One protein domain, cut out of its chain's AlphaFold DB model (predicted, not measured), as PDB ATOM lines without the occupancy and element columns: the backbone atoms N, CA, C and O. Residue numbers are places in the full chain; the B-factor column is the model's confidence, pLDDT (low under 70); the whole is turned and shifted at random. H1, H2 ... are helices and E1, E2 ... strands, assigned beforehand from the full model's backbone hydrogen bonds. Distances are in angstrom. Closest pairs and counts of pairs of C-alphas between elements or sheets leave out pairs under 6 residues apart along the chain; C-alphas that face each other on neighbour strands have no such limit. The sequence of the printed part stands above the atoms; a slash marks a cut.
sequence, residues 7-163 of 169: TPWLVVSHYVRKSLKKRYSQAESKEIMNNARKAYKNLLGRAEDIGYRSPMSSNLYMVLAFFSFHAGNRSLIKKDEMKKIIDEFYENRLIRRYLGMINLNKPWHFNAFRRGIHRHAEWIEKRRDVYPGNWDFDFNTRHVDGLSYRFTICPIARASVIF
ATOM      1  N   THR A   7      -0.426 -18.625 -46.532       92.62
ATOM      2  CA  THR A   7      -1.078 -17.836 -47.597       92.62
ATOM      3  C   THR A   7      -0.580 -16.388 -47.696       92.62
ATOM      4  O   THR A   7      -0.151 -16.005 -48.784       92.62
ATOM      5  N   PRO A   8      -0.531 -15.592 -46.606       92.94
ATOM      6  CA  PRO A   8      -0.052 -14.207 -46.673       92.94
ATOM      7  C   PRO A   8       1.413 -14.128 -47.120       92.94
ATOM      8  O   PRO A   8       1.770 -13.327 -47.979       92.94
ATOM      9  N   TRP A   9       2.249 -15.038 -46.610       96.12
ATOM     10  CA  TRP A   9       3.642 -15.161 -47.029       96.12
ATOM     11  C   TRP A   9       3.771 -15.513 -48.513       96.12
ATOM     12  O   TRP A   9       4.560 -14.895 -49.221       96.12
ATOM     13  N   LEU A  10       3.012 -16.489 -49.011       96.12
ATOM     14  CA  LEU A  10       3.072 -16.918 -50.410       96.12
ATOM     15  C   LEU A  10       2.667 -15.791 -51.362       96.12
ATOM     16  O   LEU A  10       3.367 -15.561 -52.347       96.12
ATOM     17  N   VAL A  11       1.602 -15.054 -51.032       93.50
ATOM     18  CA  VAL A  11       1.157 -13.889 -51.804       93.50
ATOM     19  C   VAL A  11       2.251 -12.826 -51.819       93.50
ATOM     20  O   VAL A  11       2.793 -12.528 -52.881       93.50
ATOM     21  N   VAL A  12       2.642 -12.300 -50.654       95.50
ATOM     22  CA  VAL A  12       3.618 -11.200 -50.579       95.50
ATOM     23  C   VAL A  12       4.953 -11.604 -51.205       95.50
ATOM     24  O   VAL A  12       5.483 -10.892 -52.054       95.50
ATOM     25  N   SER A  13       5.471 -12.787 -50.873       96.50
ATOM     26  CA  SER A  13       6.764 -13.255 -51.380       96.50
ATOM     27  C   SER A  13       6.779 -13.475 -52.896       96.50
ATOM     28  O   SER A  13       7.824 -13.297 -53.521       96.50
ATOM     29  N   HIS A  14       5.649 -13.827 -53.521       94.75
ATOM     30  CA  HIS A  14       5.554 -13.911 -54.980       94.75
ATOM     31  C   HIS A  14       5.778 -12.543 -55.637       94.75
ATOM     32  O   HIS A  14       6.581 -12.436 -56.567       94.75
ATOM     33  N   TYR A  15       5.097 -11.507 -55.146       94.56
ATOM     34  CA  TYR A  15       5.191 -10.160 -55.707       94.56
ATOM     35  C   TYR A  15       6.521  -9.488 -55.379       94.56
ATOM     36  O   TYR A  15       7.187  -8.991 -56.286       94.56
ATOM     37  N   VAL A  16       6.961  -9.558 -54.121       96.44
ATOM     38  CA  VAL A  16       8.244  -8.983 -53.706       96.44
ATOM     39  C   VAL A  16       9.387  -9.606 -54.502       96.44
ATOM     40  O   VAL A  16      10.223  -8.879 -55.022       96.44
ATOM     41  N   ARG A  17       9.381 -10.927 -54.738       95.94
ATOM     42  CA  ARG A  17      10.405 -11.586 -55.569       95.94
ATOM     43  C   ARG A  17      10.511 -10.989 -56.977       95.94
ATOM     44  O   ARG A  17      11.615 -10.894 -57.503       95.94
ATOM     45  N   LYS A  18       9.394 -10.596 -57.602       94.56
ATOM     46  CA  LYS A  18       9.418  -9.929 -58.916       94.56
ATOM     47  C   LYS A  18      10.051  -8.541 -58.831       94.56
ATOM     48  O   LYS A  18      10.783  -8.172 -59.740       94.56
ATOM     49  N   SER A  19       9.793  -7.807 -57.750       95.56
ATOM     50  CA  SER A  19      10.393  -6.493 -57.512       95.56
ATOM     51  C   SER A  19      11.899  -6.578 -57.231       95.56
ATOM     52  O   SER A  19      12.673  -5.809 -57.800       95.56
ATOM     53  N   LEU A  20      12.326  -7.569 -56.434       96.56
ATOM     54  CA  LEU A  20      13.734  -7.793 -56.088       96.56
ATOM     55  C   LEU A  20      14.596  -8.093 -57.317       96.56
ATOM     56  O   LEU A  20      15.668  -7.520 -57.459       96.56
ATOM     57  N   LYS A  21      14.096  -8.912 -58.253       95.31
ATOM     58  CA  LYS A  21      14.805  -9.245 -59.503       95.31
ATOM     59  C   LYS A  21      15.146  -8.032 -60.377       95.31
ATOM     60  O   LYS A  21      15.998  -8.153 -61.246       95.31
ATOM     61  N   LYS A  22      14.470  -6.896 -60.186       95.00
ATOM     62  CA  LYS A  22      14.752  -5.651 -60.916       95.00
ATOM     63  C   LYS A  22      15.892  -4.833 -60.293       95.00
ATOM     64  O   LYS A  22      16.333  -3.876 -60.910       95.00
ATOM     65  N   ARG A  23      16.291  -5.143 -59.052       94.44
ATOM     66  CA  ARG A  23      17.125  -4.274 -58.193       94.44
ATOM     67  C   ARG A  23      18.348  -4.964 -57.607       94.44
ATOM     68  O   ARG A  23      19.316  -4.293 -57.282       94.44
ATOM     69  N   TYR A  24      18.281  -6.279 -57.445       96.12
ATOM     70  CA  TYR A  24      19.279  -7.068 -56.742       96.12
ATOM     71  C   TYR A  24      19.749  -8.220 -57.618       96.12
ATOM     72  O   TYR A  24      18.980  -8.764 -58.420       96.12
ATOM     73  N   SER A  25      20.990  -8.652 -57.405       97.38
ATOM     74  CA  SER A  25      21.504  -9.877 -58.010       97.38
ATOM     75  C   SER A  25      20.672 -11.096 -57.591       97.38
ATOM     76  O   SER A  25      19.889 -11.079 -56.631       97.38
ATOM     77  N   GLN A  26      20.846 -12.209 -58.304       96.44
ATOM     78  CA  GLN A  26      20.183 -13.464 -57.949       96.44
ATOM     79  C   GLN A  26      20.592 -13.955 -56.549       96.44
ATOM     80  O   GLN A  26      19.745 -14.478 -55.818       96.44
ATOM     81  N   ALA A  27      21.865 -13.776 -56.180       97.31
ATOM     82  CA  ALA A  27      22.395 -14.153 -54.874       97.31
ATOM     83  C   ALA A  27      21.752 -13.323 -53.755       97.31
ATOM     84  O   ALA A  27      21.145 -13.895 -52.847       97.31
ATOM     85  N   GLU A  28      21.766 -11.994 -53.886       97.00
ATOM     86  CA  GLU A  28      21.137 -11.079 -52.924       97.00
ATOM     87  C   GLU A  28      19.629 -11.315 -52.826       97.00
ATOM     88  O   GLU A  28      19.074 -11.399 -51.734       97.00
ATOM     89  N   SER A  29      18.943 -11.509 -53.958       97.31
ATOM     90  CA  SER A  29      17.511 -11.824 -53.963       97.31
ATOM     91  C   SER A  29      17.209 -13.105 -53.178       97.31
ATOM     92  O   SER A  29      16.211 -13.175 -52.460       97.31
ATOM     93  N   LYS A  30      18.050 -14.141 -53.297       97.12
ATOM     94  CA  LYS A  30      17.888 -15.402 -52.557       97.12
ATOM     95  C   LYS A  30      18.130 -15.202 -51.060       97.12
ATOM     96  O   LYS A  30      17.350 -15.710 -50.252       97.12
ATOM     97  N   GLU A  31      19.170 -14.458 -50.700       97.62
ATOM     98  CA  GLU A  31      19.476 -14.099 -49.315       97.62
ATOM     99  C   GLU A  31      18.322 -13.320 -48.674       97.62
ATOM    100  O   GLU A  31      17.783 -13.750 -47.649       97.62
ATOM    101  N   ILE A  32      17.853 -12.261 -49.342       97.94
ATOM    102  CA  ILE A  32      16.738 -11.423 -48.896       97.94
ATOM    103  C   ILE A  32      15.506 -12.266 -48.577       97.94
ATOM    104  O   ILE A  32      14.905 -12.122 -47.510       97.94
ATOM    105  N   MET A  33      15.137 -13.172 -49.484       98.00
ATOM    106  CA  MET A  33      13.966 -14.037 -49.326       98.00
ATOM    107  C   MET A  33      14.106 -14.998 -48.137       98.00
ATOM    108  O   MET A  33      13.130 -15.238 -47.419       98.00
ATOM    109  N   ASN A  34      15.302 -15.547 -47.913       97.69
ATOM    110  CA  ASN A  34      15.575 -16.454 -46.798       97.69
ATOM    111  C   ASN A  34      15.508 -15.726 -45.452       97.69
ATOM    112  O   ASN A  34      14.840 -16.195 -44.525       97.69
ATOM    113  N   ASN A  35      16.150 -14.563 -45.364       97.69
ATOM    114  CA  ASN A  35      16.149 -13.727 -44.170       97.69
ATOM    115  C   ASN A  35      14.740 -13.217 -43.852       97.69
ATOM    116  O   ASN A  35      14.289 -13.325 -42.712       97.69
ATOM    117  N   ALA A  36      13.995 -12.776 -44.869       96.94
ATOM    118  CA  ALA A  36      12.608 -12.348 -44.722       96.94
ATOM    119  C   ALA A  36      11.711 -13.479 -44.206       96.94
ATOM    120  O   ALA A  36      10.884 -13.265 -43.325       96.94
ATOM    121  N   ARG A  37      11.905 -14.724 -44.663       96.94
ATOM    122  CA  ARG A  37      11.115 -15.863 -44.169       96.94
ATOM    123  C   ARG A  37      11.359 -16.138 -42.685       96.94
ATOM    124  O   ARG A  37      10.411 -16.452 -41.960       96.94
ATOM    125  N   LYS A  38      12.615 -16.048 -42.235       96.12
ATOM    126  CA  LYS A  38      12.980 -16.176 -40.813       96.12
ATOM    127  C   LYS A  38      12.382 -15.025 -40.005       96.12
ATOM    128  O   LYS A  38      11.729 -15.272 -38.991       96.12
ATOM    129  N   ALA A  39      12.519 -13.796 -40.506       94.81
ATOM    130  CA  ALA A  39      11.942 -12.608 -39.898       94.81
ATOM    131  C   ALA A  39      10.419 -12.724 -39.775       94.81
ATOM    132  O   ALA A  39       9.897 -12.503 -38.697       94.81
ATOM    133  N   TYR A  40       9.700 -13.176 -40.806       95.44
ATOM    134  CA  TYR A  40       8.242 -13.335 -40.763       95.44
ATOM    135  C   TYR A  40       7.790 -14.261 -39.628       95.44
ATOM    136  O   TYR A  40       6.870 -13.925 -38.885       95.44
ATOM    137  N   LYS A  41       8.469 -15.399 -39.431       95.25
ATOM    138  CA  LYS A  41       8.181 -16.294 -38.298       95.25
ATOM    139  C   LYS A  41       8.433 -15.608 -36.951       95.25
ATOM    140  O   LYS A  41       7.612 -15.737 -36.049       95.25
ATOM    141  N   ASN A  42       9.536 -14.867 -36.827       93.38
ATOM    142  CA  ASN A  42       9.850 -14.107 -35.615       93.38
ATOM    143  C   ASN A  42       8.804 -13.011 -35.339       93.38
ATOM    144  O   ASN A  42       8.337 -12.881 -34.210       93.38
ATOM    145  N   LEU A  43       8.385 -12.283 -36.379       92.44
ATOM    146  CA  LEU A  43       7.354 -11.249 -36.315       92.44
ATOM    147  C   LEU A  43       6.027 -11.822 -35.803       92.44
ATOM    148  O   LEU A  43       5.433 -11.256 -34.892       92.44
ATOM    149  N   LEU A  44       5.590 -12.972 -36.327       93.88
ATOM    150  CA  LEU A  44       4.379 -13.649 -35.847       93.88
ATOM    151  C   LEU A  44       4.488 -14.107 -34.386       93.88
ATOM    152  O   LEU A  44       3.516 -14.007 -33.638       93.88
ATOM    153  N   GLY A  45       5.667 -14.581 -33.973       92.62
ATOM    154  CA  GLY A  45       5.930 -14.998 -32.594       92.62
ATOM    155  C   GLY A  45       5.832 -13.850 -31.584       92.62
ATOM    156  O   GLY A  45       5.421 -14.071 -30.448       92.62
ATOM    157  N   ARG A  46       6.171 -12.628 -32.011       90.88
ATOM    158  CA  ARG A  46       6.164 -11.412 -31.181       90.88
ATOM    159  C   ARG A  46       4.870 -10.602 -31.282       90.88
ATOM    160  O   ARG A  46       4.600  -9.799 -30.398       90.88
ATOM    161  N   ALA A  47       4.087 -10.788 -32.342       91.44
ATOM    162  CA  ALA A  47       2.794 -10.139 -32.488       91.44
ATOM    163  C   ALA A  47       1.769 -10.720 -31.500       91.44
ATOM    164  O   ALA A  47       1.686 -11.941 -31.298       91.44
ATOM    165  N   GLU A  48       0.968  -9.835 -30.905       90.12
ATOM    166  CA  GLU A  48      -0.179 -10.222 -30.085       90.12
ATOM    167  C   GLU A  48      -1.152 -11.072 -30.913       90.12
ATOM    168  O   GLU A  48      -1.329 -10.858 -32.117       90.12
ATOM    169  N   ASP A  49      -1.760 -12.078 -30.280       92.56
ATOM    170  CA  ASP A  49      -2.810 -12.832 -30.961       92.56
ATOM    171  C   ASP A  49      -4.082 -11.983 -30.994       92.56
ATOM    172  O   ASP A  49      -4.545 -11.480 -29.976       92.56
ATOM    173  N   ILE A  50      -4.638 -11.835 -32.187       93.56
ATOM    174  CA  ILE A  50      -5.861 -11.080 -32.469       93.56
ATOM    175  C   ILE A  50      -7.011 -12.015 -32.860       93.56
ATOM    176  O   ILE A  50      -8.055 -11.571 -33.328       93.56
ATOM    177  N   GLY A  51      -6.823 -13.327 -32.735       91.88
ATOM    178  CA  GLY A  51      -7.815 -14.324 -33.091       91.88
ATOM    179  C   GLY A  51      -7.876 -14.577 -34.596       91.88
ATOM    180  O   GLY A  51      -8.053 -13.693 -35.433       91.88
ATOM    181  N   TYR A  52      -7.788 -15.849 -34.970       87.00
ATOM    182  CA  TYR A  52      -7.709 -16.265 -36.375       87.00
ATOM    183  C   TYR A  52      -8.978 -15.988 -37.204       87.00
ATOM    184  O   TYR A  52      -8.910 -16.016 -38.436       87.00
ATOM    185  N   ARG A  53     -10.120 -15.802 -36.524       89.50
ATOM    186  CA  ARG A  53     -11.421 -15.416 -37.096       89.50
ATOM    187  C   ARG A  53     -11.665 -13.908 -37.031       89.50
ATOM    188  O   ARG A  53     -12.746 -13.483 -37.425       89.50
ATOM    189  N   SER A  54     -10.702 -13.115 -36.545       91.12
ATOM    190  CA  SER A  54     -10.827 -11.661 -36.593       91.12
ATOM    191  C   SER A  54     -10.978 -11.224 -38.051       91.12
ATOM    192  O   SER A  54     -10.149 -11.624 -38.886       91.12
ATOM    193  N   PRO A  55     -12.007 -10.417 -38.371       88.69
ATOM    194  CA  PRO A  55     -12.224  -9.871 -39.706       88.69
ATOM    195  C   PRO A  55     -11.002  -9.167 -40.303       88.69
ATOM    196  O   PRO A  55     -10.824  -9.200 -41.515       88.69
ATOM    197  N   MET A  56     -10.130  -8.587 -39.470       90.94
ATOM    198  CA  MET A  56      -8.908  -7.908 -39.916       90.94
ATOM    199  C   MET A  56      -7.629  -8.725 -39.709       90.94
ATOM    200  O   MET A  56      -6.529  -8.226 -39.943       90.94
ATOM    201  N   SER A  57      -7.739 -10.010 -39.354       93.00
ATOM    202  CA  SER A  57      -6.566 -10.876 -39.181       93.00
ATOM    203  C   SER A  57      -5.675 -10.924 -40.421       93.00
ATOM    204  O   SER A  57      -4.452 -10.823 -40.299       93.00
ATOM    205  N   SER A  58      -6.266 -10.996 -41.617       91.06
ATOM    206  CA  SER A  58      -5.539 -10.946 -42.890       91.06
ATOM    207  C   SER A  58      -4.682  -9.694 -43.032       91.06
ATOM    208  O   SER A  58      -3.570  -9.788 -43.546       91.06
ATOM    209  N   ASN A  59      -5.162  -8.544 -42.557       91.88
ATOM    210  CA  ASN A  59      -4.473  -7.264 -42.698       91.88
ATOM    211  C   ASN A  59      -3.172  -7.279 -41.893       91.88
ATOM    212  O   ASN A  59      -2.116  -6.948 -42.431       91.88
ATOM    213  N   LEU A  60      -3.222  -7.754 -40.642       94.19
ATOM    214  CA  LEU A  60      -2.019  -7.895 -39.822       94.19
ATOM    215  C   LEU A  60      -1.047  -8.916 -40.425       94.19
ATOM    216  O   LEU A  60       0.131  -8.607 -40.571       94.19
ATOM    217  N   TYR A  61      -1.520 -10.091 -40.859       95.19
ATOM    218  CA  TYR A  61      -0.637 -11.070 -41.504       95.19
ATOM    219  C   TYR A  61       0.064 -10.517 -42.754       95.19
ATOM    220  O   TYR A  61       1.257 -10.757 -42.940       95.19
ATOM    221  N   MET A  62      -0.663  -9.796 -43.615       93.50
ATOM    222  CA  MET A  62      -0.105  -9.196 -44.830       93.50
ATOM    223  C   MET A  62       0.963  -8.155 -44.495       93.50
ATOM    224  O   MET A  62       2.049  -8.189 -45.072       93.50
ATOM    225  N   VAL A  63       0.699  -7.269 -43.528       93.31
ATOM    226  CA  VAL A  63       1.675  -6.248 -43.120       93.31
ATOM    227  C   VAL A  63       2.908  -6.877 -42.477       93.31
ATOM    228  O   VAL A  63       4.023  -6.512 -42.841       93.31
ATOM    229  N   LEU A  64       2.750  -7.875 -41.603       94.31
ATOM    230  CA  LEU A  64       3.893  -8.593 -41.027       94.31
ATOM    231  C   LEU A  64       4.717  -9.311 -42.107       94.31
ATOM    232  O   LEU A  64       5.945  -9.339 -42.029       94.31
ATOM    233  N   ALA A  65       4.074  -9.853 -43.146       95.56
ATOM    234  CA  ALA A  65       4.785 -10.431 -44.282       95.56
ATOM    235  C   ALA A  65       5.603  -9.374 -45.044       95.56
ATOM    236  O   ALA A  65       6.767  -9.634 -45.342       95.56
ATOM    237  N   PHE A  66       5.070  -8.172 -45.291       94.12
ATOM    238  CA  PHE A  66       5.849  -7.075 -45.883       94.12
ATOM    239  C   PHE A  66       6.983  -6.604 -44.969       94.12
ATOM    240  O   PHE A  66       8.135  -6.554 -45.396       94.12
ATOM    241  N   PHE A  67       6.695  -6.329 -43.697       92.12
ATOM    242  CA  PHE A  67       7.690  -5.864 -42.726       92.12
ATOM    243  C   PHE A  67       8.849  -6.844 -42.569       92.12
ATOM    244  O   PHE A  67       9.978  -6.414 -42.340       92.12
ATOM    245  N   SER A  68       8.607  -8.143 -42.762       94.12
ATOM    246  CA  SER A  68       9.654  -9.162 -42.703       94.12
ATOM    247  C   SER A  68      10.797  -8.927 -43.693       94.12
ATOM    248  O   SER A  68      11.947  -9.218 -43.363       94.12
ATOM    249  N   PHE A  69      10.513  -8.348 -44.865       94.81
ATOM    250  CA  PHE A  69      11.523  -8.086 -45.887       94.81
ATOM    251  C   PHE A  69      12.519  -7.023 -45.450       94.81
ATOM    252  O   PHE A  69      13.720  -7.234 -45.599       94.81
ATOM    253  N   HIS A  70      12.047  -5.938 -44.839       92.19
ATOM    254  CA  HIS A  70      12.931  -4.929 -44.263       92.19
ATOM    255  C   HIS A  70      13.573  -5.415 -42.956       92.19
ATOM    256  O   HIS A  70      14.783  -5.296 -42.777       92.19
ATOM    257  N   ALA A  71      12.786  -6.003 -42.049       91.00
ATOM    258  CA  ALA A  71      13.260  -6.415 -40.728       91.00
ATOM    259  C   ALA A  71      14.382  -7.460 -40.802       91.00
ATOM    260  O   ALA A  71      15.332  -7.377 -40.027       91.00
ATOM    261  N   GLY A  72      14.295  -8.408 -41.741       93.50
ATOM    262  CA  GLY A  72      15.334  -9.413 -41.964       93.50
ATOM    263  C   GLY A  72      16.553  -8.906 -42.737       93.50
ATOM    264  O   GLY A  72      17.555  -9.607 -42.774       93.50
ATOM    265  N   ASN A  73      16.485  -7.725 -43.360       94.75
ATOM    266  CA  ASN A  73      17.487  -7.271 -44.330       94.75
ATOM    267  C   ASN A  73      17.802  -5.773 -44.214       94.75
ATOM    268  O   ASN A  73      17.948  -5.098 -45.228       94.75
ATOM    269  N   ARG A  74      17.902  -5.215 -43.004       89.88
ATOM    270  CA  ARG A  74      18.093  -3.758 -42.808       89.88
ATOM    271  C   ARG A  74      19.353  -3.187 -43.471       89.88
ATOM    272  O   ARG A  74      19.395  -2.001 -43.815       89.88
ATOM    273  N   SER A  75      20.386  -4.011 -43.640       90.50
ATOM    274  CA  SER A  75      21.600  -3.645 -44.373       90.50
ATOM    275  C   SER A  75      21.327  -3.468 -45.872       90.50
ATOM    276  O   SER A  75      21.774  -2.467 -46.427       90.50
ATOM    277  N   LEU A  76      20.535  -4.362 -46.479       92.88
ATOM    278  CA  LEU A  76      20.284  -4.446 -47.927       92.88
ATOM    279  C   LEU A  76      19.048  -3.659 -48.402       92.88
ATOM    280  O   LEU A  76      19.089  -2.992 -49.434       92.88
ATOM    281  N   ILE A  77      17.933  -3.732 -47.670       91.94
ATOM    282  CA  ILE A  77      16.665  -3.079 -48.023       91.94
ATOM    283  C   ILE A  77      16.454  -1.894 -47.092       91.94
ATOM    284  O   ILE A  77      16.038  -2.050 -45.940       91.94
ATOM    285  N   LYS A  78      16.714  -0.689 -47.598       89.94
ATOM    286  CA  LYS A  78      16.388   0.560 -46.896       89.94
ATOM    287  C   LYS A  78      14.875   0.808 -46.903       89.94
ATOM    288  O   LYS A  78      14.133   0.173 -47.650       89.94
ATOM    289  N   LYS A  79      14.405   1.726 -46.053       86.31
ATOM    290  CA  LYS A  79      12.968   2.028 -45.922       86.31
ATOM    291  C   LYS A  79      12.363   2.533 -47.237       86.31
ATOM    292  O   LYS A  79      11.291   2.068 -47.606       86.31
ATOM    293  N   ASP A  80      13.077   3.384 -47.975       89.69
ATOM    294  CA  ASP A  80      12.607   3.905 -49.268       89.69
ATOM    295  C   ASP A  80      12.524   2.824 -50.348       89.69
ATOM    296  O   ASP A  80      11.577   2.795 -51.129       89.69
ATOM    297  N   GLU A  81      13.462   1.874 -50.356       91.56
ATOM    298  CA  GLU A  81      13.370   0.713 -51.247       91.56
ATOM    299  C   GLU A  81      12.187  -0.181 -50.875       91.56
ATOM    300  O   GLU A  81      11.453  -0.638 -51.751       91.56
ATOM    301  N   MET A  82      11.928  -0.374 -49.578       91.81
ATOM    302  CA  MET A  82      10.735  -1.096 -49.139       91.81
ATOM    303  C   MET A  82       9.450  -0.382 -49.574       91.81
ATOM    304  O   MET A  82       8.517  -1.046 -50.021       91.81
ATOM    305  N   LYS A  83       9.406   0.955 -49.493       91.69
ATOM    306  CA  LYS A  83       8.285   1.759 -49.994       91.69
ATOM    307  C   LYS A  83       8.060   1.504 -51.485       91.69
ATOM    308  O   LYS A  83       6.962   1.107 -51.848       91.69
ATOM    309  N   LYS A  84       9.105   1.580 -52.316       94.50
ATOM    310  CA  LYS A  84       9.012   1.272 -53.758       94.50
ATOM    311  C   LYS A  84       8.495  -0.147 -54.028       94.50
ATOM    312  O   LYS A  84       7.690  -0.347 -54.928       94.50
ATOM    313  N   ILE A  85       8.939  -1.142 -53.257       94.75
ATOM    314  CA  ILE A  85       8.463  -2.531 -53.384       94.75
ATOM    315  C   ILE A  85       6.962  -2.635 -53.056       94.75
ATOM    316  O   ILE A  85       6.232  -3.370 -53.725       94.75
ATOM    317  N   ILE A  86       6.504  -1.924 -52.024       93.62
ATOM    318  CA  ILE A  86       5.092  -1.873 -51.624       93.62
ATOM    319  C   ILE A  86       4.262  -1.124 -52.674       93.62
ATOM    320  O   ILE A  86       3.191  -1.603 -53.046       93.62
ATOM    321  N   ASP A  87       4.770  -0.013 -53.204       94.00
ATOM    322  CA  ASP A  87       4.124   0.750 -54.273       94.00
ATOM    323  C   ASP A  87       3.955  -0.127 -55.522       94.00
ATOM    324  O   ASP A  87       2.841  -0.277 -56.016       94.00
ATOM    325  N   GLU A  88       4.994  -0.851 -55.953       95.00
ATOM    326  CA  GLU A  88       4.894  -1.800 -57.074       95.00
ATOM    327  C   GLU A  88       3.859  -2.917 -56.835       95.00
ATOM    328  O   GLU A  88       3.235  -3.416 -57.781       95.00
ATOM    329  N   PHE A  89       3.676  -3.345 -55.582       94.00
ATOM    330  CA  PHE A  89       2.628  -4.302 -55.230       94.00
ATOM    331  C   PHE A  89       1.238  -3.690 -55.417       94.00
ATOM    332  O   PHE A  89       0.387  -4.318 -56.050       94.00
ATOM    333  N   TYR A  90       1.009  -2.477 -54.914       91.38
ATOM    334  CA  TYR A  90      -0.279  -1.796 -55.047       91.38
ATOM    335  C   TYR A  90      -0.563  -1.334 -56.473       91.38
ATOM    336  O   TYR A  90      -1.715  -1.367 -56.893       91.38
ATOM    337  N   GLU A  91       0.455  -0.985 -57.256       91.62
ATOM    338  CA  GLU A  91       0.328  -0.617 -58.666       91.62
ATOM    339  C   GLU A  91       0.053  -1.816 -59.579       91.62
ATOM    340  O   GLU A  91      -0.401  -1.647 -60.718       91.62
ATOM    341  N   ASN A  92       0.277  -3.040 -59.092       92.94
ATOM    342  CA  ASN A  92       0.011  -4.246 -59.856       92.94
ATOM    343  C   ASN A  92      -1.452  -4.292 -60.324       92.94
ATOM    344  O   ASN A  92      -2.382  -4.241 -59.521       92.94
ATOM    345  N   ARG A  93      -1.667  -4.480 -61.633       92.56
ATOM    346  CA  ARG A  93      -3.003  -4.458 -62.257       92.56
ATOM    347  C   ARG A  93      -4.022  -5.375 -61.571       92.56
ATOM    348  O   ARG A  93      -5.185  -4.998 -61.460       92.56
ATOM    349  N   LEU A  94      -3.606  -6.567 -61.133       91.69
ATOM    350  CA  LEU A  94      -4.499  -7.520 -60.465       91.69
ATOM    351  C   LEU A  94      -4.859  -7.048 -59.054       91.69
ATOM    352  O   LEU A  94      -6.027  -7.106 -58.679       91.69
ATOM    353  N   ILE A  95      -3.878  -6.527 -58.313       91.38
ATOM    354  CA  ILE A  95      -4.083  -5.971 -56.971       91.38
ATOM    355  C   ILE A  95      -4.978  -4.733 -57.037       91.38
ATOM    356  O   ILE A  95      -5.978  -4.683 -56.326       91.38
ATOM    357  N   ARG A  96      -4.714  -3.790 -57.952       90.50
ATOM    358  CA  ARG A  96      -5.584  -2.619 -58.165       90.50
ATOM    359  C   ARG A  96      -7.015  -3.014 -58.493       90.50
ATOM    360  O   ARG A  96      -7.942  -2.449 -57.928       90.50
ATOM    361  N   ARG A  97      -7.204  -3.984 -59.395       91.38
ATOM    362  CA  ARG A  97      -8.544  -4.459 -59.761       91.38
ATOM    363  C   ARG A  97      -9.265  -5.063 -58.559       91.38
ATOM    364  O   ARG A  97     -10.442  -4.782 -58.381       91.38
ATOM    365  N   TYR A  98      -8.567  -5.860 -57.753       88.50
ATOM    366  CA  TYR A  98      -9.121  -6.463 -56.542       88.50
ATOM    367  C   TYR A  98      -9.496  -5.408 -55.489       88.50
ATOM    368  O   TYR A  98     -10.616  -5.408 -54.986       88.50
ATOM    369  N   LEU A  99      -8.597  -4.467 -55.189       85.19
ATOM    370  CA  LEU A  99      -8.854  -3.402 -54.212       85.19
ATOM    371  C   LEU A  99      -9.938  -2.422 -54.691       85.19
ATOM    372  O   LEU A  99     -10.741  -1.957 -53.890       85.19
ATOM    373  N   GLY A 100     -10.010  -2.168 -55.999       85.50
ATOM    374  CA  GLY A 100     -11.014  -1.307 -56.627       85.50
ATOM    375  C   GLY A 100     -12.400  -1.938 -56.796       85.50
ATOM    376  O   GLY A 100     -13.282  -1.297 -57.364       85.50
ATOM    377  N   MET A 101     -12.629  -3.175 -56.328       87.94
ATOM    378  CA  MET A 101     -13.962  -3.797 -56.383       87.94
ATOM    379  C   MET A 101     -14.976  -3.080 -55.484       87.94
ATOM    380  O   MET A 101     -16.176  -3.139 -55.745       87.94
ATOM    381  N   ILE A 102     -14.507  -2.383 -54.447       87.75
ATOM    382  CA  ILE A 102     -15.352  -1.586 -53.561       87.75
ATOM    383  C   ILE A 102     -15.299  -0.130 -54.019       87.75
ATOM    384  O   ILE A 102     -14.261   0.519 -53.981       87.75
ATOM    385  N   ASN A 103     -16.455   0.396 -54.410       90.38
ATOM    386  CA  ASN A 103     -16.651   1.815 -54.692       90.38
ATOM    387  C   ASN A 103     -17.539   2.415 -53.600       90.38
ATOM    388  O   ASN A 103     -18.754   2.229 -53.650       90.38
ATOM    389  N   LEU A 104     -16.937   3.119 -52.640       89.81
ATOM    390  CA  LEU A 104     -17.641   3.716 -51.499       89.81
ATOM    391  C   LEU A 104     -18.561   4.888 -51.881       89.81
ATOM    392  O   LEU A 104     -19.396   5.264 -51.071       89.81
ATOM    393  N   ASN A 105     -18.503   5.391 -53.120       90.00
ATOM    394  CA  ASN A 105     -19.474   6.366 -53.632       90.00
ATOM    395  C   ASN A 105     -20.797   5.704 -54.068       90.00
ATOM    396  O   ASN A 105     -21.761   6.394 -54.383       90.00
ATOM    397  N   LYS A 106     -20.872   4.362 -54.112       93.19
ATOM    398  CA  LYS A 106     -22.129   3.638 -54.354       93.19
ATOM    399  C   LYS A 106     -22.814   3.324 -53.014       93.19
ATOM    400  O   LYS A 106     -22.206   2.620 -52.202       93.19
ATOM    401  N   PRO A 107     -24.088   3.712 -52.795       92.94
ATOM    402  CA  PRO A 107     -24.758   3.543 -51.500       92.94
ATOM    403  C   PRO A 107     -24.751   2.110 -50.957       92.94
ATOM    404  O   PRO A 107     -24.552   1.885 -49.766       92.94
ATOM    405  N   TRP A 108     -24.930   1.109 -51.820       92.12
ATOM    406  CA  TRP A 108     -24.951  -0.289 -51.389       92.12
ATOM    407  C   TRP A 108     -23.567  -0.795 -50.943       92.12
ATOM    408  O   TRP A 108     -23.475  -1.506 -49.941       92.12
ATOM    409  N   HIS A 109     -22.493  -0.391 -51.631       94.44
ATOM    410  CA  HIS A 109     -21.114  -0.685 -51.232       94.44
ATOM    411  C   HIS A 109     -20.771   0.002 -49.916       94.44
ATOM    412  O   HIS A 109     -20.250  -0.645 -49.009       94.44
ATOM    413  N   PHE A 110     -21.104   1.288 -49.795       92.81
ATOM    414  CA  PHE A 110     -20.909   2.046 -48.568       92.81
ATOM    415  C   PHE A 110     -21.632   1.393 -47.385       92.81
ATOM    416  O   PHE A 110     -21.021   1.108 -46.358       92.81
ATOM    417  N   ASN A 111     -22.913   1.048 -47.545       92.62
ATOM    418  CA  ASN A 111     -23.687   0.384 -46.500       92.62
ATOM    419  C   ASN A 111     -23.169  -1.026 -46.173       92.62
ATOM    420  O   ASN A 111     -23.251  -1.462 -45.024       92.62
ATOM    421  N   ALA A 112     -22.626  -1.760 -47.148       93.12
ATOM    422  CA  ALA A 112     -21.965  -3.039 -46.898       93.12
ATOM    423  C   ALA A 112     -20.665  -2.861 -46.094       93.12
ATOM    424  O   ALA A 112     -20.462  -3.582 -45.116       93.12
ATOM    425  N   PHE A 113     -19.835  -1.878 -46.455       92.38
ATOM    426  CA  PHE A 113     -18.607  -1.531 -45.740       92.38
ATOM    427  C   PHE A 113     -18.899  -1.082 -44.304       92.38
ATOM    428  O   PHE A 113     -18.351  -1.652 -43.363       92.38
ATOM    429  N   ARG A 114     -19.842  -0.147 -44.122       91.81
ATOM    430  CA  ARG A 114     -20.289   0.347 -42.810       91.81
ATOM    431  C   ARG A 114     -20.761  -0.788 -41.906       91.81
ATOM    432  O   ARG A 114     -20.265  -0.935 -40.792       91.81
ATOM    433  N   ARG A 115     -21.643  -1.662 -42.404       92.75
ATOM    434  CA  ARG A 115     -22.065  -2.870 -41.669       92.75
ATOM    435  C   ARG A 115     -20.906  -3.825 -41.388       92.75
ATOM    436  O   ARG A 115     -20.938  -4.540 -40.394       92.75
ATOM    437  N   GLY A 116     -19.922  -3.918 -42.279       92.88
ATOM    438  CA  GLY A 116     -18.722  -4.731 -42.075       92.88
ATOM    439  C   GLY A 116     -17.879  -4.228 -40.904       92.88
ATOM    440  O   GLY A 116     -17.531  -5.015 -40.029       92.88
ATOM    441  N   ILE A 117     -17.621  -2.921 -40.860       93.00
ATOM    442  CA  ILE A 117     -16.851  -2.281 -39.791       93.00
ATOM    443  C   ILE A 117     -17.559  -2.407 -38.431       93.00
ATOM    444  O   ILE A 117     -16.926  -2.833 -37.469       93.00
ATOM    445  N   HIS A 118     -18.868  -2.143 -38.339       93.25
ATOM    446  CA  HIS A 118     -19.594  -2.313 -37.069       93.25
ATOM    447  C   HIS A 118     -19.634  -3.774 -36.604       93.25
ATOM    448  O   HIS A 118     -19.335  -4.053 -35.445       93.25
ATOM    449  N   ARG A 119     -19.879  -4.730 -37.513       93.75
ATOM    450  CA  ARG A 119     -19.784  -6.166 -37.183       93.75
ATOM    451  C   ARG A 119     -18.396  -6.552 -36.687       93.75
ATOM    452  O   ARG A 119     -18.270  -7.445 -35.854       93.75
ATOM    453  N   HIS A 120     -17.349  -5.911 -37.204       92.44
ATOM    454  CA  HIS A 120     -16.008  -6.143 -36.705       92.44
ATOM    455  C   HIS A 120     -15.837  -5.629 -35.275       92.44
ATOM    456  O   HIS A 120     -15.351  -6.391 -34.439       92.44
ATOM    457  N   ALA A 121     -16.269  -4.400 -34.993       94.25
ATOM    458  CA  ALA A 121     -16.227  -3.835 -33.649       94.25
ATOM    459  C   ALA A 121     -16.996  -4.713 -32.646       94.25
ATOM    460  O   ALA A 121     -16.434  -5.121 -31.634       94.25
ATOM    461  N   GLU A 122     -18.220  -5.135 -32.981       94.62
ATOM    462  CA  GLU A 122     -19.007  -6.069 -32.161       94.62
ATOM    463  C   GLU A 122     -18.303  -7.418 -31.943       94.62
ATOM    464  O   GLU A 122     -18.403  -8.019 -30.872       94.62
ATOM    465  N   TRP A 123     -17.611  -7.935 -32.966       94.75
ATOM    466  CA  TRP A 123     -16.882  -9.199 -32.856       94.75
ATOM    467  C   TRP A 123     -15.736  -9.108 -31.848       94.75
ATOM    468  O   TRP A 123     -15.511 -10.083 -31.120       94.75
ATOM    469  N   ILE A 124     -15.031  -7.971 -31.827       94.06
ATOM    470  CA  ILE A 124     -13.924  -7.712 -30.904       94.06
ATOM    471  C   ILE A 124     -14.458  -7.495 -29.496       94.06
ATOM    472  O   ILE A 124     -13.921  -8.083 -28.565       94.06
ATOM    473  N   GLU A 125     -15.516  -6.699 -29.345       93.56
ATOM    474  CA  GLU A 125     -16.052  -6.345 -28.031       93.56
ATOM    475  C   GLU A 125     -16.443  -7.584 -27.225       93.56
ATOM    476  O   GLU A 125     -16.055  -7.745 -26.073       93.56
ATOM    477  N   LYS A 126     -17.071  -8.561 -27.888       95.00
ATOM    478  CA  LYS A 126     -17.431  -9.862 -27.299       95.00
ATOM    479  C   LYS A 126     -16.237 -10.765 -26.949       95.00
ATOM    480  O   LYS A 126     -16.457 -11.899 -26.535       95.00
ATOM    481  N   ARG A 127     -15.001 -10.357 -27.247       95.19
ATOM    482  CA  ARG A 127     -13.772 -11.169 -27.123       95.19
ATOM    483  C   ARG A 127     -12.584 -10.364 -26.603       95.19
ATOM    484  O   ARG A 127     -11.436 -10.754 -26.830       95.19
ATOM    485  N   ARG A 128     -12.837  -9.208 -25.992       93.06
ATOM    486  CA  ARG A 128     -11.796  -8.270 -25.566       93.06
ATOM    487  C   ARG A 128     -10.959  -8.817 -24.411       93.06
ATOM    488  O   ARG A 128      -9.770  -8.536 -24.339       93.06
ATOM    489  N   ASP A 129     -11.568  -9.650 -23.580       93.75
ATOM    490  CA  ASP A 129     -10.931 -10.450 -22.535       93.75
ATOM    491  C   ASP A 129      -9.910 -11.453 -23.103       93.75
ATOM    492  O   ASP A 129      -8.815 -11.600 -22.565       93.75
ATOM    493  N   VAL A 130     -10.235 -12.099 -24.228       94.44
ATOM    494  CA  VAL A 130      -9.364 -13.100 -24.872       94.44
ATOM    495  C   VAL A 130      -8.320 -12.457 -25.790       94.44
ATOM    496  O   VAL A 130      -7.198 -12.952 -25.903       94.44
ATOM    497  N   TYR A 131      -8.672 -11.359 -26.465       94.12
ATOM    498  CA  TYR A 131      -7.812 -10.665 -27.428       94.12
ATOM    499  C   TYR A 131      -7.708  -9.162 -27.110       94.12
ATOM    500  O   TYR A 131      -8.152  -8.336 -27.913       94.12
ATOM    501  N   PRO A 132      -7.085  -8.771 -25.984       91.75
ATOM    502  CA  PRO A 132      -6.999  -7.365 -25.563       91.75
ATOM    503  C   PRO A 132      -6.174  -6.490 -26.522       91.75
ATOM    504  O   PRO A 132      -6.291  -5.266 -26.521       91.75
ATOM    505  N   GLY A 133      -5.342  -7.115 -27.358       90.38
ATOM    506  CA  GLY A 133      -4.532  -6.462 -28.380       90.38
ATOM    507  C   GLY A 133      -5.199  -6.229 -29.722       90.38
ATOM    508  O   GLY A 133      -4.529  -5.719 -30.616       90.38
ATOM    509  N   ASN A 134      -6.457  -6.647 -29.907       93.88
ATOM    510  CA  ASN A 134      -7.161  -6.485 -31.181       93.88
ATOM    511  C   ASN A 134      -7.380  -5.017 -31.543       93.88
ATOM    512  O   ASN A 134      -7.215  -4.127 -30.712       93.88
ATOM    513  N   TRP A 135      -7.801  -4.770 -32.786       93.88
ATOM    514  CA  TRP A 135      -8.260  -3.431 -33.151       93.88
ATOM    515  C   TRP A 135      -9.382  -2.981 -32.240       93.88
ATOM    516  O   TRP A 135     -10.183  -3.788 -31.788       93.88
ATOM    517  N   ASP A 136      -9.446  -1.686 -32.009       93.75
ATOM    518  CA  ASP A 136     -10.537  -1.093 -31.267       93.75
ATOM    519  C   ASP A 136     -10.976   0.197 -31.946       93.75
ATOM    520  O   ASP A 136     -10.167   0.850 -32.607       93.75
ATOM    521  N   PHE A 137     -12.265   0.494 -31.853       93.25
ATOM    522  CA  PHE A 137     -12.930   1.502 -32.662       93.25
ATOM    523  C   PHE A 137     -13.678   2.476 -31.770       93.25
ATOM    524  O   PHE A 137     -14.556   2.084 -31.010       93.25
ATOM    525  N   ASP A 138     -13.401   3.757 -31.961       92.31
ATOM    526  CA  ASP A 138     -14.229   4.835 -31.444       92.31
ATOM    527  C   ASP A 138     -14.948   5.495 -32.623       92.31
ATOM    528  O   ASP A 138     -14.321   6.142 -33.471       92.31
ATOM    529  N   PHE A 139     -16.254   5.233 -32.723       91.56
ATOM    530  CA  PHE A 139     -17.115   5.717 -33.798       91.56
ATOM    531  C   PHE A 139     -17.616   7.123 -33.496       91.56
ATOM    532  O   PHE A 139     -18.191   7.383 -32.445       91.56
ATOM    533  N   ASN A 140     -17.474   8.015 -34.472       82.25
ATOM    534  CA  ASN A 140     -17.907   9.397 -34.370       82.25
ATOM    535  C   ASN A 140     -19.074   9.669 -35.328       82.25
ATOM    536  O   ASN A 140     -19.032   9.292 -36.498       82.25
ATOM    537  N   THR A 141     -20.092  10.382 -34.852       74.25
ATOM    538  CA  THR A 141     -21.270  10.796 -35.630       74.25
ATOM    539  C   THR A 141     -21.099  12.140 -36.348       74.25
ATOM    540  O   THR A 141     -22.034  12.611 -36.985       74.25
ATOM    541  N   ARG A 142     -19.911  12.764 -36.294       76.31
ATOM    542  CA  ARG A 142     -19.623  14.079 -36.914       76.31
ATOM    543  C   ARG A 142     -19.843  14.161 -38.430       76.31
ATOM    544  O   ARG A 142     -19.884  15.267 -38.953       76.31
ATOM    545  N   HIS A 143     -19.961  13.038 -39.134       74.69
ATOM    546  CA  HIS A 143     -20.224  13.012 -40.574       74.69
ATOM    547  C   HIS A 143     -21.613  12.423 -40.829       74.69
ATOM    548  O   HIS A 143     -21.857  11.266 -40.495       74.69
ATOM    549  N   VAL A 144     -22.508  13.228 -41.408       70.38
ATOM    550  CA  VAL A 144     -23.932  12.891 -41.600       70.38
ATOM    551  C   VAL A 144     -24.136  11.894 -42.746       70.38
ATOM    552  O   VAL A 144     -24.990  11.016 -42.673       70.38
ATOM    553  N   ASP A 145     -23.324  12.004 -43.790       79.12
ATOM    554  CA  ASP A 145     -23.365  11.216 -45.025       79.12
ATOM    555  C   ASP A 145     -22.233  10.174 -45.124       79.12
ATOM    556  O   ASP A 145     -22.185   9.381 -46.065       79.12
ATOM    557  N   GLY A 146     -21.333  10.151 -44.137       84.06
ATOM    558  CA  GLY A 146     -20.120   9.336 -44.130       84.06
ATOM    559  C   GLY A 146     -20.022   8.358 -42.958       84.06
ATOM    560  O   GLY A 146     -20.932   8.189 -42.151       84.06
ATOM    561  N   LEU A 147     -18.880   7.677 -42.875       87.88
ATOM    562  CA  LEU A 147     -18.498   6.863 -41.724       87.88
ATOM    563  C   LEU A 147     -17.198   7.430 -41.160       87.88
ATOM    564  O   LEU A 147     -16.198   7.490 -41.872       87.88
ATOM    565  N   SER A 148     -17.210   7.804 -39.883       90.06
ATOM    566  CA  SER A 148     -16.037   8.323 -39.185       90.06
ATOM    567  C   SER A 148     -15.761   7.504 -37.938       90.06
ATOM    568  O   SER A 148     -16.657   7.222 -37.143       90.06
ATOM    569  N   TYR A 149     -14.514   7.080 -37.791       91.00
ATOM    570  CA  TYR A 149     -14.029   6.382 -36.612       91.00
ATOM    571  C   TYR A 149     -12.526   6.582 -36.476       91.00
ATOM    572  O   TYR A 149     -11.827   6.831 -37.460       91.00
ATOM    573  N   ARG A 150     -12.024   6.426 -35.255       91.06
ATOM    574  CA  ARG A 150     -10.591   6.316 -34.980       91.06
ATOM    575  C   ARG A 150     -10.281   4.956 -34.380       91.06
ATOM    576  O   ARG A 150     -11.088   4.405 -33.631       91.06
ATOM    577  N   PHE A 151      -9.102   4.432 -34.696       92.44
ATOM    578  CA  PHE A 151      -8.590   3.262 -34.001       92.44
ATOM    579  C   PHE A 151      -8.046   3.681 -32.635       92.44
ATOM    580  O   PHE A 151      -7.098   4.462 -32.568       92.44
ATOM    581  N   THR A 152      -8.615   3.158 -31.555       92.81
ATOM    582  CA  THR A 152      -8.083   3.314 -30.188       92.81
ATOM    583  C   THR A 152      -6.996   2.279 -29.898       92.81
ATOM    584  O   THR A 152      -6.066   2.540 -29.138       92.81
ATOM    585  N   ILE A 153      -7.048   1.128 -30.578       92.88
ATOM    586  CA  ILE A 153      -5.977   0.130 -30.618       92.88
ATOM    587  C   ILE A 153      -5.722  -0.268 -32.072       92.88
ATOM    588  O   ILE A 153      -6.649  -0.535 -32.836       92.88
ATOM    589  N   CYS A 154      -4.445  -0.336 -32.457       92.50
ATOM    590  CA  CYS A 154      -4.009  -0.822 -33.762       92.50
ATOM    591  C   CYS A 154      -2.875  -1.854 -33.591       92.50
ATOM    592  O   CYS A 154      -1.733  -1.467 -33.318       92.50
ATOM    593  N   PRO A 155      -3.145  -3.158 -33.798       92.56
ATOM    594  CA  PRO A 155      -2.128  -4.210 -33.773       92.56
ATOM    595  C   PRO A 155      -0.951  -3.951 -34.717       92.56
ATOM    596  O   PRO A 155       0.178  -4.331 -34.419       92.56
ATOM    597  N   ILE A 156      -1.194  -3.290 -35.855       91.19
ATOM    598  CA  ILE A 156      -0.133  -2.963 -36.814       91.19
ATOM    599  C   ILE A 156       0.804  -1.895 -36.234       91.19
ATOM    600  O   ILE A 156       2.020  -2.035 -36.344       91.19
ATOM    601  N   ALA A 157       0.258  -0.862 -35.584       88.69
ATOM    602  CA  ALA A 157       1.059   0.169 -34.925       88.69
ATOM    603  C   ALA A 157       1.855  -0.409 -33.746       88.69
ATOM    604  O   ALA A 157       3.041  -0.130 -33.600       88.69
ATOM    605  N   ARG A 158       1.252  -1.295 -32.944       86.94
ATOM    606  CA  ARG A 158       1.988  -2.012 -31.888       86.94
ATOM    607  C   ARG A 158       3.113  -2.859 -32.468       86.94
ATOM    608  O   ARG A 158       4.242  -2.793 -31.988       86.94
ATOM    609  N   ALA A 159       2.833  -3.603 -33.538       83.00
ATOM    610  CA  ALA A 159       3.856  -4.360 -34.240       83.00
ATOM    611  C   ALA A 159       4.981  -3.439 -34.735       83.00
ATOM    612  O   ALA A 159       6.142  -3.757 -34.524       83.00
ATOM    613  N   SER A 160       4.693  -2.278 -35.327       77.12
ATOM    614  CA  SER A 160       5.748  -1.408 -35.862       77.12
ATOM    615  C   SER A 160       6.705  -0.855 -34.792       77.12
ATOM    616  O   SER A 160       7.902  -0.735 -35.070       77.12
ATOM    617  N   VAL A 161       6.225  -0.607 -33.565       73.38
ATOM    618  CA  VAL A 161       7.061  -0.198 -32.414       73.38
ATOM    619  C   VAL A 161       8.039  -1.302 -32.012       73.38
ATOM    620  O   VAL A 161       9.228  -1.041 -31.828       73.38
ATOM    621  N   ILE A 162       7.574  -2.554 -31.959       65.56
ATOM    622  CA  ILE A 162       8.382  -3.731 -31.590       65.56
ATOM    623  C   ILE A 162       9.608  -3.903 -32.518       65.56
ATOM    624  O   ILE A 162      10.601  -4.539 -32.142       65.56
ATOM    625  N   PHE A 163       9.568  -3.323 -33.722       61.28
ATOM    626  CA  PHE A 163      10.564  -3.535 -34.768       61.28
ATOM    627  C   PHE A 163      11.242  -2.245 -35.257       61.28
ATOM    628  O   PHE A 163      11.677  -2.195 -36.405       61.28
TER     629      PHE A 163
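This is residues 7 to 163 of the 169 residues of an uncharacterized protein of Arcanobacterium phocae (UniProt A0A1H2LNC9). The model has two lobes with an open gap between them: a larger one in which H1, H2, H4 and H7 pack on H3, and a smaller one in which H6 packs on strand E1 of the hairpin E1 and E2. H5, whose residues 93 to 98 stand free, and the stretch after it lead from the one lobe to the other, and E2 leads back to H7. The printed part has 157 residues, mostly helix, in the order H1, H2, H3, H4, H5, H6, E1, E2, H7; the two strands are antiparallel. It is only just compact, close to loose, with a radius of gyration of the C-alphas of 17.7 A, and spans 54 by 36 by 25 A.

Find C-alpha 7 at (-1.078, -17.836, -47.597), where H1, residues 7 to 20, begins. From C-alpha 26 at (20.183, -13.464, -57.949), H2 runs 30.3 A to residue 46. Next come H3, residues 57 to 71, 20.4 A long, H4, residues 79 to 91, and H5, residues 93 to 99. H6, residues 107 to 125, is 26.9 A long. Strands E1, residues 136 to 140, and E2, residues 148 to 153, follow; H7, residues 155 to 162, ends with C-alpha 162 at (8.382, -3.731, -31.590).

Start at the hub, H3. It touches H2 at Ala 36 and Phe 69, their closest C-alphas, 4.5 A apart, at a steep tilt of 49 degrees, opposite ways. Residues 8 to 13 of H1 touch H3, closest at the C-alphas of Pro 8 and Met 62, 5.3 A. Residues 66 to 70 of H3 touch H4, its partner in a helical hairpin, closest at the C-alphas of His 70 and Met 82, 6.6 A. Residues 60 to 64 of H3 touch H7, closest at the C-alphas of Leu 60 and Ile 156, 6.1 A, at a shallow tilt of 23 degrees. H5 is close to H4 but not clearly touching, and H5 and H6 are apart. The closest C-alphas of H6 and E1, Ala 121 and Phe 137, are 6.4 A apart. Between E1 and E2, look at N 138 and O 150, 2.9 A, within hydrogen-bond range. Every O i to N i+4 pair is within that range in H2, H4, H5, H6 and H7, with 9 of 10 in H1 and 9 of 11 in H3.

The C-alphas farthest apart, Ala 27 and Val 144, are 55.3 A from each other. The printed part has no cut, and no link is long. Look for pLDDT under 70 at residues 162 to 163.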